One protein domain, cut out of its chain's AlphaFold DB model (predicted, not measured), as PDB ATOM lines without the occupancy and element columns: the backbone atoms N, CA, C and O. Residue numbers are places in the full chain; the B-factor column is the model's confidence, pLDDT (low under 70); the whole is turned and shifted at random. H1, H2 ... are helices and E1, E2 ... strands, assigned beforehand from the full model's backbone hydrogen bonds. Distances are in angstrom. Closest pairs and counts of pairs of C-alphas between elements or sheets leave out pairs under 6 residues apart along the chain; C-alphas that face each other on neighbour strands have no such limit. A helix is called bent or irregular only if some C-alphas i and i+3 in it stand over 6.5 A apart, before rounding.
ATOM      1  N   LEU A  97     174.447 147.300 192.073       77.62
ATOM      2  CA  LEU A  97     174.805 146.524 193.255       77.62
ATOM      3  C   LEU A  97     173.692 145.516 193.527       77.62
ATOM      4  O   LEU A  97     172.514 145.861 193.448       77.62
ATOM      5  N   VAL A  98     174.051 144.288 193.886       81.19
ATOM      6  CA  VAL A  98     173.087 143.253 194.277       81.19
ATOM      7  C   VAL A  98     173.351 142.869 195.720       81.19
ATOM      8  O   VAL A  98     174.459 142.462 196.059       81.19
ATOM      9  N   LEU A  99     172.335 142.990 196.573       77.19
ATOM     10  CA  LEU A  99     172.426 142.608 197.979       77.19
ATOM     11  C   LEU A  99     171.372 141.562 198.309       77.19
ATOM     12  O   LEU A  99     170.211 141.692 197.929       77.19
ATOM     13  N   ASN A 100     171.772 140.543 199.065       78.50
ATOM     14  CA  ASN A 100     170.825 139.623 199.677       78.50
ATOM     15  C   ASN A 100     170.301 140.269 200.962       78.50
ATOM     16  O   ASN A 100     171.049 140.376 201.934       78.50
ATOM     17  N   ALA A 101     169.051 140.729 200.961       78.00
ATOM     18  CA  ALA A 101     168.480 141.454 202.091       78.00
ATOM     19  C   ALA A 101     167.033 141.030 202.358       78.00
ATOM     20  O   ALA A 101     166.176 141.100 201.479       78.00
ATOM     21  N   ASP A 102     166.762 140.642 203.604       82.31
ATOM     22  CA  ASP A 102     165.412 140.395 204.102       82.31
ATOM     23  C   ASP A 102     164.847 141.682 204.738       82.31
ATOM     24  O   ASP A 102     165.559 142.363 205.490       82.31
ATOM     25  N   PRO A 103     163.573 142.034 204.485       83.62
ATOM     26  CA  PRO A 103     162.934 143.118 205.209       83.62
ATOM     27  C   PRO A 103     162.715 142.679 206.662       83.62
ATOM     28  O   PRO A 103     162.233 141.580 206.921       83.62
ATOM     29  N   ILE A 104     163.038 143.544 207.622       84.62
ATOM     30  CA  ILE A 104     162.719 143.334 209.046       84.62
ATOM     31  C   ILE A 104     161.329 143.866 209.374       84.62
ATOM     32  O   ILE A 104     160.689 143.432 210.332       84.62
ATOM     33  N   LYS A 105     160.860 144.836 208.586       85.31
ATOM     34  CA  LYS A 105     159.590 145.505 208.819       85.31
ATOM     35  C   LYS A 105     158.923 145.879 207.504       85.31
ATOM     36  O   LYS A 105     159.581 146.408 206.609       85.31
ATOM     37  N   ILE A 106     157.619 145.624 207.429       88.00
ATOM     38  CA  ILE A 106     156.739 146.055 206.343       88.00
ATOM     39  C   ILE A 106     155.621 146.884 206.977       88.00
ATOM     40  O   ILE A 106     154.901 146.395 207.849       88.00
ATOM     41  N   THR A 107     155.476 148.137 206.555       87.62
ATOM     42  CA  THR A 107     154.415 149.033 207.023       87.62
ATOM     43  C   THR A 107     153.503 149.391 205.855       87.62
ATOM     44  O   THR A 107     153.939 150.013 204.888       87.62
ATOM     45  N   ARG A 108     152.217 149.049 205.969       89.06
ATOM     46  CA  ARG A 108     151.170 149.349 204.986       89.06
ATOM     47  C   ARG A 108     150.208 150.370 205.562       89.06
ATOM     48  O   ARG A 108     149.599 150.127 206.603       89.06
ATOM     49  N   GLN A 109     150.074 151.524 204.907       86.75
ATOM     50  CA  GLN A 109     149.174 152.603 205.346       86.75
ATOM     51  C   GLN A 109     149.348 152.968 206.841       86.75
ATOM     52  O   GLN A 109     148.379 153.185 207.568       86.75
ATOM     53  N   GLY A 110     150.596 152.981 207.321       84.50
ATOM     54  CA  GLY A 110     150.936 153.306 208.712       84.50
ATOM     55  C   GLY A 110     150.724 152.179 209.732       84.50
ATOM     56  O   GLY A 110     150.930 152.414 210.921       84.50
ATOM     57  N   LYS A 111     150.333 150.970 209.307       86.25
ATOM     58  CA  LYS A 111     150.223 149.785 210.171       86.25
ATOM     59  C   LYS A 111     151.268 148.740 209.816       86.25
ATOM     60  O   LYS A 111     151.528 148.487 208.643       86.25
ATOM     61  N   ASP A 112     151.826 148.109 210.838       86.94
ATOM     62  CA  ASP A 112     152.820 147.058 210.662       86.94
ATOM     63  C   ASP A 112     152.137 145.756 210.236       86.94
ATOM     64  O   ASP A 112     151.190 145.294 210.878       86.94
ATOM     65  N   VAL A 113     152.607 145.191 209.127       86.12
ATOM     66  CA  VAL A 113     152.113 143.936 208.560       86.12
ATOM     67  C   VAL A 113     153.076 142.820 208.966       86.12
ATOM     68  O   VAL A 113     154.293 143.007 208.878       86.12
ATOM     69  N   PRO A 114     152.575 141.658 209.428       81.12
ATOM     70  CA  PRO A 114     153.439 140.529 209.729       81.12
ATOM     71  C   PRO A 114     154.154 140.070 208.458       81.12
ATOM     72  O   PRO A 114     153.523 139.837 207.426       81.12
ATOM     73  N   ILE A 115     155.474 139.914 208.548       81.38
ATOM     74  CA  ILE A 115     156.262 139.335 207.463       81.38
ATOM     75  C   ILE A 115     155.868 137.859 207.339       81.38
ATOM     76  O   ILE A 115     155.873 137.153 208.354       81.38
ATOM     77  N   PRO A 116     155.520 137.374 206.133       76.31
ATOM     78  CA  PRO A 116     155.201 135.970 205.934       76.31
ATOM     79  C   PRO A 116     156.354 135.091 206.420       76.31
ATOM     80  O   PRO A 116     157.493 135.253 205.980       76.31
ATOM     81  N   SER A 117     156.068 134.145 207.316       65.81
ATOM     82  CA  SER A 117     157.031 133.102 207.666       65.81
ATOM     83  C   SER A 117     157.321 132.292 206.410       65.81
ATOM     84  O   SER A 117     156.484 131.505 205.966       65.81
ATOM     85  N   LEU A 118     158.498 132.496 205.825       68.25
ATOM     86  CA  LEU A 118     158.969 131.718 204.688       68.25
ATOM     87  C   LEU A 118     159.289 130.304 205.196       68.25
ATOM     88  O   LEU A 118     160.387 130.017 205.669       68.25
ATOM     89  N   VAL A 119     158.283 129.425 205.200       46.97
ATOM     90  CA  VAL A 119     158.430 128.025 205.613       46.97
ATOM     91  C   VAL A 119     159.199 127.287 204.524       46.97
ATOM     92  O   VAL A 119     158.630 126.821 203.541       46.97
ATOM     93  N   GLY A 120     160.511 127.198 204.708       47.47
ATOM     94  CA  GLY A 120     161.398 126.433 203.848       47.47
ATOM     95  C   GLY A 120     162.793 127.035 203.830       47.47
ATOM     96  O   GLY A 120     163.019 128.068 203.212       47.47
ATOM     97  N   ASN A 121     163.754 126.337 204.436       41.97
ATOM     98  CA  ASN A 121     165.189 126.514 204.185       41.97
ATOM     99  C   ASN A 121     165.556 126.080 202.746       41.97
ATOM    100  O   ASN A 121     166.511 125.335 202.537       41.97
ATOM    101  N   SER A 122     164.787 126.481 201.734       43.34
ATOM    102  CA  SER A 122     165.189 126.326 200.344       43.34
ATOM    103  C   SER A 122     165.994 127.560 199.970       43.34
ATOM    104  O   SER A 122     165.447 128.621 199.680       43.34
ATOM    105  N   SER A 123     167.310 127.395 199.989       48.56
ATOM    106  CA  SER A 123     168.370 128.304 199.540       48.56
ATOM    107  C   SER A 123     168.264 128.772 198.073       48.56
ATOM    108  O   SER A 123     169.260 129.188 197.493       48.56
ATOM    109  N   THR A 124     167.088 128.684 197.450       47.25
ATOM    110  CA  THR A 124     166.874 128.843 196.006       47.25
ATOM    111  C   THR A 124     165.971 130.016 195.637       47.25
ATOM    112  O   THR A 124     165.891 130.355 194.462       47.25
ATOM    113  N   THR A 125     165.277 130.646 196.588       55.19
ATOM    114  CA  THR A 125     164.591 131.917 196.325       55.19
ATOM    115  C   THR A 125     165.621 133.039 196.421       55.19
ATOM    116  O   THR A 125     166.124 133.335 197.503       55.19
ATOM    117  N   GLU A 126     165.975 133.636 195.282       58.41
ATOM    118  CA  GLU A 126     166.868 134.797 195.218       58.41
ATOM    119  C   GLU A 126     166.219 135.983 195.944       58.41
ATOM    120  O   GLU A 126     165.343 136.671 195.423       58.41
ATOM    121  N   ARG A 127     166.639 136.205 197.192       72.31
ATOM    122  CA  ARG A 127     166.194 137.313 198.054       72.31
ATOM    123  C   ARG A 127     167.062 138.538 197.809       72.31
ATOM    124  O   ARG A 127     167.710 139.059 198.713       72.31
ATOM    125  N   GLN A 128     167.120 138.924 196.541       80.19
ATOM    126  CA  GLN A 128     168.004 139.961 196.046       80.19
ATOM    127  C   GLN A 128     167.258 141.277 195.893       80.19
ATOM    128  O   GLN A 128     166.174 141.343 195.305       80.19
ATOM    129  N   VAL A 129     167.881 142.328 196.401       82.56
ATOM    130  CA  VAL A 129     167.504 143.709 196.150       82.56
ATOM    131  C   VAL A 129     168.601 144.372 195.324       82.56
ATOM    132  O   VAL A 129     169.788 144.081 195.502       82.56
ATOM    133  N   PHE A 130     168.206 145.240 194.396       83.00
ATOM    134  CA  PHE A 130     169.120 145.790 193.399       83.00
ATOM    135  C   PHE A 130     169.274 147.294 193.604       83.00
ATOM    136  O   PHE A 130     168.303 148.046 193.539       83.00
ATOM    137  N   GLY A 131     170.497 147.742 193.856       80.38
ATOM    138  CA  GLY A 131     170.877 149.147 193.789       80.38
ATOM    139  C   GLY A 131     171.310 149.493 192.371       80.38
ATOM    140  O   GLY A 131     172.023 148.723 191.731       80.38
ATOM    141  N   LEU A 132     170.904 150.655 191.873       81.19
ATOM    142  CA  LEU A 132     171.336 151.156 190.574       81.19
ATOM    143  C   LEU A 132     171.676 152.638 190.703       81.19
ATOM    144  O   LEU A 132     170.950 153.396 191.344       81.19
ATOM    145  N   GLN A 133     172.781 153.055 190.087       77.94
ATOM    146  CA  GLN A 133     173.165 154.461 190.080       77.94
ATOM    147  C   GLN A 133     172.143 155.308 189.314       77.94
ATOM    148  O   GLN A 133     171.859 155.056 188.142       77.94
ATOM    149  N   ALA A 134     171.648 156.370 189.955       78.62
ATOM    150  CA  ALA A 134     170.631 157.258 189.388       78.62
ATOM    151  C   ALA A 134     171.060 157.959 188.081       78.62
ATOM    152  O   ALA A 134     170.221 158.410 187.308       78.62
ATOM    153  N   ASN A 135     172.364 158.045 187.815       75.94
ATOM    154  CA  ASN A 135     172.948 158.645 186.615       75.94
ATOM    155  C   ASN A 135     173.542 157.613 185.635       75.94
ATOM    156  O   ASN A 135     174.304 157.992 184.743       75.94
ATOM    157  N   SER A 136     173.226 156.321 185.783       72.69
ATOM    158  CA  SER A 136     173.738 155.284 184.883       72.69
ATOM    159  C   SER A 136     173.212 155.477 183.457       72.69
ATOM    160  O   SER A 136     172.011 155.416 183.215       72.69
ATOM    161  N   GLN A 137     174.121 155.688 182.499       68.50
ATOM    162  CA  GLN A 137     173.794 155.812 181.069       68.50
ATOM    163  C   GLN A 137     173.706 154.457 180.347       68.50
ATOM    164  O   GLN A 137     173.247 154.393 179.210       68.50
ATOM    165  N   ARG A 138     174.185 153.379 180.982       67.00
ATOM    166  CA  ARG A 138     174.213 152.023 180.404       67.00
ATOM    167  C   ARG A 138     173.041 151.159 180.868       67.00
ATOM    168  O   ARG A 138     172.625 150.261 180.146       67.00
ATOM    169  N   LEU A 139     172.535 151.424 182.069       72.38
ATOM    170  CA  LEU A 139     171.404 150.731 182.675       72.38
ATOM    171  C   LEU A 139     170.341 151.776 182.984       72.38
ATOM    172  O   LEU A 139     170.446 152.502 183.971       72.38
ATOM    173  N   VAL A 140     169.352 151.873 182.102       75.31
ATOM    174  CA  VAL A 140     168.220 152.787 182.244       75.31
ATOM    175  C   VAL A 140     167.008 151.954 182.639       75.31
ATOM    176  O   VAL A 140     166.615 151.044 181.915       75.31
ATOM    177  N   LEU A 141     166.450 152.228 183.815       77.50
ATOM    178  CA  LEU A 141     165.107 151.797 184.167       77.50
ATOM    179  C   LEU A 141     164.139 152.742 183.490       77.50
ATOM    180  O   LEU A 141     164.273 153.956 183.626       77.50
ATOM    181  N   GLU A 142     163.171 152.178 182.793       80.75
ATOM    182  CA  GLU A 142     162.150 152.920 182.072       80.75
ATOM    183  C   GLU A 142     160.773 152.469 182.559       80.75
ATOM    184  O   GLU A 142     160.595 151.318 182.978       80.75
ATOM    185  N   ASP A 143     159.809 153.387 182.562       78.69
ATOM    186  CA  ASP A 143     158.405 153.030 182.717       78.69
ATOM    187  C   ASP A 143     157.841 152.429 181.419       78.69
ATOM    188  O   ASP A 143     158.539 152.249 180.419       78.69
ATOM    189  N   PHE A 144     156.550 152.098 181.432       73.06
ATOM    190  CA  PHE A 144     155.869 151.564 180.253       73.06
ATOM    191  C   PHE A 144     155.860 152.539 179.060       73.06
ATOM    192  O   PHE A 144     155.807 152.100 177.914       73.06
ATOM    193  N   ASP A 145     155.931 153.842 179.325       75.81
ATOM    194  CA  ASP A 145     155.913 154.902 178.320       75.81
ATOM    195  C   ASP A 145     157.333 155.260 177.821       75.81
ATOM    196  O   ASP A 145     157.489 156.133 176.965       75.81
ATOM    197  N   GLY A 146     158.370 154.576 178.324       76.56
ATOM    198  CA  GLY A 146     159.775 154.794 177.970       76.56
ATOM    199  C   GLY A 146     160.447 155.949 178.722       76.56
ATOM    200  O   GLY A 146     161.551 156.360 178.361       76.56
ATOM    201  N   ASN A 147     159.819 156.507 179.760       78.94
ATOM    202  CA  ASN A 147     160.434 157.555 180.573       78.94
ATOM    203  C   ASN A 147     161.423 156.940 181.564       78.94
ATOM    204  O   ASN A 147     161.099 155.984 182.266       78.94
ATOM    205  N   SER A 148     162.617 157.527 181.689       80.25
ATOM    206  CA  SER A 148     163.613 157.033 182.643       80.25
ATOM    207  C   SER A 148     163.155 157.222 184.090       80.25
ATOM    208  O   SER A 148     162.834 158.331 184.503       80.25
ATOM    209  N   LEU A 149     163.221 156.151 184.877       80.25
ATOM    210  CA  LEU A 149     162.932 156.087 186.309       80.25
ATOM    211  C   LEU A 149     164.196 156.147 187.181       80.25
ATOM    212  O   LEU A 149     164.091 156.141 188.408       80.25
ATOM    213  N   ASN A 150     165.393 156.235 186.587       82.88
ATOM    214  CA  ASN A 150     166.659 156.200 187.332       82.88
ATOM    215  C   ASN A 150     166.764 157.303 188.394       82.88
ATOM    216  O   ASN A 150     167.373 157.097 189.442       82.88
ATOM    217  N   TYR A 151     166.119 158.452 188.179       79.50
ATOM    218  CA  TYR A 151     166.109 159.556 189.140       79.50
ATOM    219  C   TYR A 151     165.499 159.170 190.504       79.50
ATOM    220  O   TYR A 151     165.919 159.698 191.538       79.50
ATOM    221  N   LEU A 152     164.562 158.212 190.531       80.38
ATOM    222  CA  LEU A 152     163.938 157.704 191.759       80.38
ATOM    223  C   LEU A 152     164.915 156.905 192.633       80.38
ATOM    224  O   LEU A 152     164.669 156.712 193.823       80.38
ATOM    225  N   LEU A 153     166.036 156.464 192.065       78.56
ATOM    226  CA  LEU A 153     167.000 155.593 192.730       78.56
ATOM    227  C   LEU A 153     168.108 156.341 193.466       78.56
ATOM    228  O   LEU A 153     168.998 155.700 194.011       78.56
ATOM    229  N   THR A 154     168.046 157.675 193.549       74.75
ATOM    230  CA  THR A 154     169.061 158.490 194.249       74.75
ATOM    231  C   THR A 154     169.368 157.963 195.659       74.75
ATOM    232  O   THR A 154     170.521 157.968 196.068       74.75
ATOM    233  N   ASN A 155     168.354 157.451 196.365       71.31
ATOM    234  CA  ASN A 155     168.494 156.655 197.595       71.31
ATOM    235  C   ASN A 155     167.535 155.448 197.582       71.31
ATOM    236  O   ASN A 155     167.030 155.022 198.619       71.31
ATOM    237  N   GLY A 156     167.189 154.983 196.383       74.06
ATOM    238  CA  GLY A 156     166.149 153.989 196.156       74.06
ATOM    239  C   GLY A 156     166.745 152.635 195.807       74.06
ATOM    240  O   GLY A 156     167.863 152.531 195.309       74.06
ATOM    241  N   VAL A 157     165.971 151.590 196.055       82.88
ATOM    242  CA  VAL A 157     166.332 150.214 195.726       82.88
ATOM    243  C   VAL A 157     165.250 149.654 194.817       82.88
ATOM    244  O   VAL A 157     164.062 149.915 195.010       82.88
ATOM    245  N   VAL A 158     165.658 148.888 193.814       85.94
ATOM    246  CA  VAL A 158     164.749 148.212 192.898       85.94
ATOM    247  C   VAL A 158     164.294 146.907 193.538       85.94
ATOM    248  O   VAL A 158     165.099 146.028 193.861       85.94
ATOM    249  N   ILE A 159     162.978 146.785 193.694       84.38
ATOM    250  CA  ILE A 159     162.314 145.582 194.185       84.38
ATOM    251  C   ILE A 159     161.734 144.829 192.994       84.38
ATOM    252  O   ILE A 159     160.904 145.352 192.251       84.38
ATOM    253  N   THR A 160     162.169 143.584 192.807       82.62
ATOM    254  CA  THR A 160     161.644 142.739 191.732       82.62
ATOM    255  C   THR A 160     160.240 142.248 192.064       82.62
ATOM    256  O   THR A 160     159.846 142.124 193.226       82.62
ATOM    257  N   LYS A 161     159.477 141.882 191.031       81.69
ATOM    258  CA  LYS A 161     158.144 141.292 191.212       81.69
ATOM    259  C   LYS A 161     158.185 140.007 192.046       81.69
ATOM    260  O   LYS A 161     157.289 139.780 192.850       81.69
ATOM    261  N   ASN A 162     159.231 139.195 191.895       78.94
ATOM    262  CA  ASN A 162     159.406 137.973 192.684       78.94
ATOM    263  C   ASN A 162     159.618 138.288 194.165       78.94
ATOM    264  O   ASN A 162     158.998 137.652 195.018       78.94
ATOM    265  N   PHE A 163     160.431 139.301 194.469       83.44
ATOM    266  CA  PHE A 163     160.597 139.796 195.831       83.44
ATOM    267  C   PHE A 163     159.257 140.288 196.392       83.44
ATOM    268  O   PHE A 163     158.845 139.869 197.472       83.44
ATOM    269  N   ALA A 164     158.514 141.089 195.621       84.12
ATOM    270  CA  ALA A 164     157.196 141.573 196.022       84.12
ATOM    271  C   ALA A 164     156.203 140.436 196.310       84.12
ATOM    272  O   ALA A 164     155.551 140.450 197.348       84.12
ATOM    273  N   ILE A 165     156.126 139.416 195.452       81.62
ATOM    274  CA  ILE A 165     155.245 138.255 195.661       81.62
ATOM    275  C   ILE A 165     155.658 137.466 196.909       81.62
ATOM    276  O   ILE A 165     154.798 137.077 197.694       81.62
ATOM    277  N   THR A 166     156.964 137.261 197.113       81.50
ATOM    278  CA  THR A 166     157.503 136.476 198.238       81.50
ATOM    279  C   THR A 166     157.104 137.068 199.588       81.50
ATOM    280  O   THR A 166     156.731 136.328 200.497       81.50
ATOM    281  N   TYR A 167     157.131 138.397 199.709       82.44
ATOM    282  CA  TYR A 167     156.780 139.093 200.951       82.44
ATOM    283  C   TYR A 167     155.359 139.678 200.952       82.44
ATOM    284  O   TYR A 167     154.985 140.349 201.910       82.44
ATOM    285  N   GLY A 168     154.552 139.423 199.913       83.25
ATOM    286  CA  GLY A 168     153.179 139.935 199.805       83.25
ATOM    287  C   GLY A 168     153.087 141.464 199.722       83.25
ATOM    288  O   GLY A 168     152.167 142.056 200.292       83.25
ATOM    289  N   LEU A 169     154.057 142.098 199.059       84.81
ATOM    290  CA  LEU A 169     154.190 143.551 198.972       84.81
ATOM    291  C   LEU A 169     153.192 144.166 197.993       84.81
ATOM    292  O   LEU A 169     152.949 143.644 196.904       84.81
ATOM    293  N   GLU A 170     152.690 145.335 198.367       85.44
ATOM    294  CA  GLU A 170     151.840 146.193 197.550       85.44
ATOM    295  C   GLU A 170     152.528 147.540 197.300       85.44
ATOM    296  O   GLU A 170     153.398 147.987 198.053       85.44
ATOM    297  N   ILE A 171     152.145 148.209 196.210       84.94
ATOM    298  CA  ILE A 171     152.659 149.546 195.897       84.94
ATOM    299  C   ILE A 171     152.243 150.506 197.019       84.94
ATOM    300  O   ILE A 171     151.059 150.623 197.335       84.94
ATOM    301  N   GLY A 172     153.220 151.212 197.590       84.69
ATOM    302  CA  GLY A 172     153.019 152.125 198.719       84.69
ATOM    303  C   GLY A 172     153.384 151.536 200.084       84.69
ATOM    304  O   GLY A 172     153.330 152.260 201.078       84.69
ATOM    305  N   ASP A 173     153.787 150.265 200.147       86.69
ATOM    306  CA  ASP A 173     154.369 149.684 201.356       86.69
ATOM    307  C   ASP A 173     155.744 150.299 201.662       86.69
ATOM    308  O   ASP A 173     156.558 150.542 200.768       86.69
ATOM    309  N   LEU A 174     156.022 150.517 202.949       87.44
ATOM    310  CA  LEU A 174     157.329 150.948 203.439       87.44
ATOM    311  C   LEU A 174     158.099 149.738 203.965       87.44
ATOM    312  O   LEU A 174     157.627 149.030 204.856       87.44
ATOM    313  N   LEU A 175     159.296 149.526 203.420       87.12
ATOM    314  CA  LEU A 175     160.182 148.423 203.778       87.12
ATOM    315  C   LEU A 175     161.356 148.939 204.609       87.12
ATOM    316  O   LEU A 175     161.998 149.922 204.245       87.12
ATOM    317  N   THR A 176     161.673 148.252 205.702       86.06
ATOM    318  CA  THR A 176     162.909 148.480 206.461       86.06
ATOM    319  C   THR A 176     163.798 147.251 206.371       86.06
ATOM    320  O   THR A 176     163.361 146.144 206.680       86.06
ATOM    321  N   PHE A 177     165.056 147.462 206.000       83.44
ATOM    322  CA  PHE A 177     166.084 146.428 205.907       83.44
ATOM    323  C   PHE A 177     167.122 146.618 207.015       83.44
ATOM    324  O   PHE A 177     167.402 147.755 207.400       83.44
ATOM    325  N   SER A 178     167.723 145.528 207.498       76.06
ATOM    326  CA  SER A 178     168.995 145.612 208.227       76.06
ATOM    327  C   SER A 178     170.098 145.243 207.269       76.06
ATOM    328  O   SER A 178     170.147 144.127 206.752       76.06
TER     329      SER A 178
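What this domain is: This is residues 97 to 178 of the 183 residues of an uncharacterized protein of endosymbiont 'TC1' of Trimyema compressum (UniProt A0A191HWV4). Two small antiparallel sheets, the ribbon E1 - E4 and the three-stranded E3 - E2 - E5, are joined at a sharp corner where E1 runs on into E2; short helix H1 lies near the last residue of E4, and H2 near its first. Long loops make much of the rest, and residues 119 to 124 stick out. The printed part has 82 residues, in the order E1 E2 E3 E4 H1 H2 E5, mixed helices and strands, with under half of the residues in named elements. It is only just compact, close to loose, with a radius of gyration of the C-alphas of 14.1 A and spans of 40 by 31 by 24 A.

Where its parts are: Find C-alpha 97 at (174.805, 146.524, 193.255); E1 runs from there to residue 100, 10.2 A. Next come E2, residues 103 to 108, 13.3 A; E3, 111 to 113, 6.4 A; E4, 128 to 132, 12.9 A; H1, 150 to 155, 10.4 A; H2, 161 to 167, 10.1 A; and E5, 174 to 177, 10.2 A, ending at C-alpha 177 (166.084, 146.428, 205.907).

How they stand to each other: Look first at inner strand E2: it forms a hairpin with E3, where N 113 and O 106 are 2.9 A apart, and is antiparallel to E5 at 170 degrees, with N 107 and O 174 at 2.9 A. E1 bends into E2 at 95 degrees and is antiparallel to E4, with N 99 and O 129 at 3.0 A. The closest C-alphas of E4 and H1 are those of Leu 132 and Leu 153, 6.6 A; of E4 and H2, Gln 128 and Phe 163, 7.4 A. H1 is irregular, C-alphas 152 and 155 being 7.5 A apart, with 0 of 2 O i to N i+4 pairs and 1 of 3 O i to N i+3 pairs within hydrogen-bond range; in H2 every O i to N i+4 pair is.

The domain as a whole: The farthest C-alphas, Val 119 and Gln 137, are 40.1 A apart. The printed part has no cut; the links E3 to E4 and E4 to H1 are long. Look for pLDDT under 70 at residues 117 to 126 and 137 to 138.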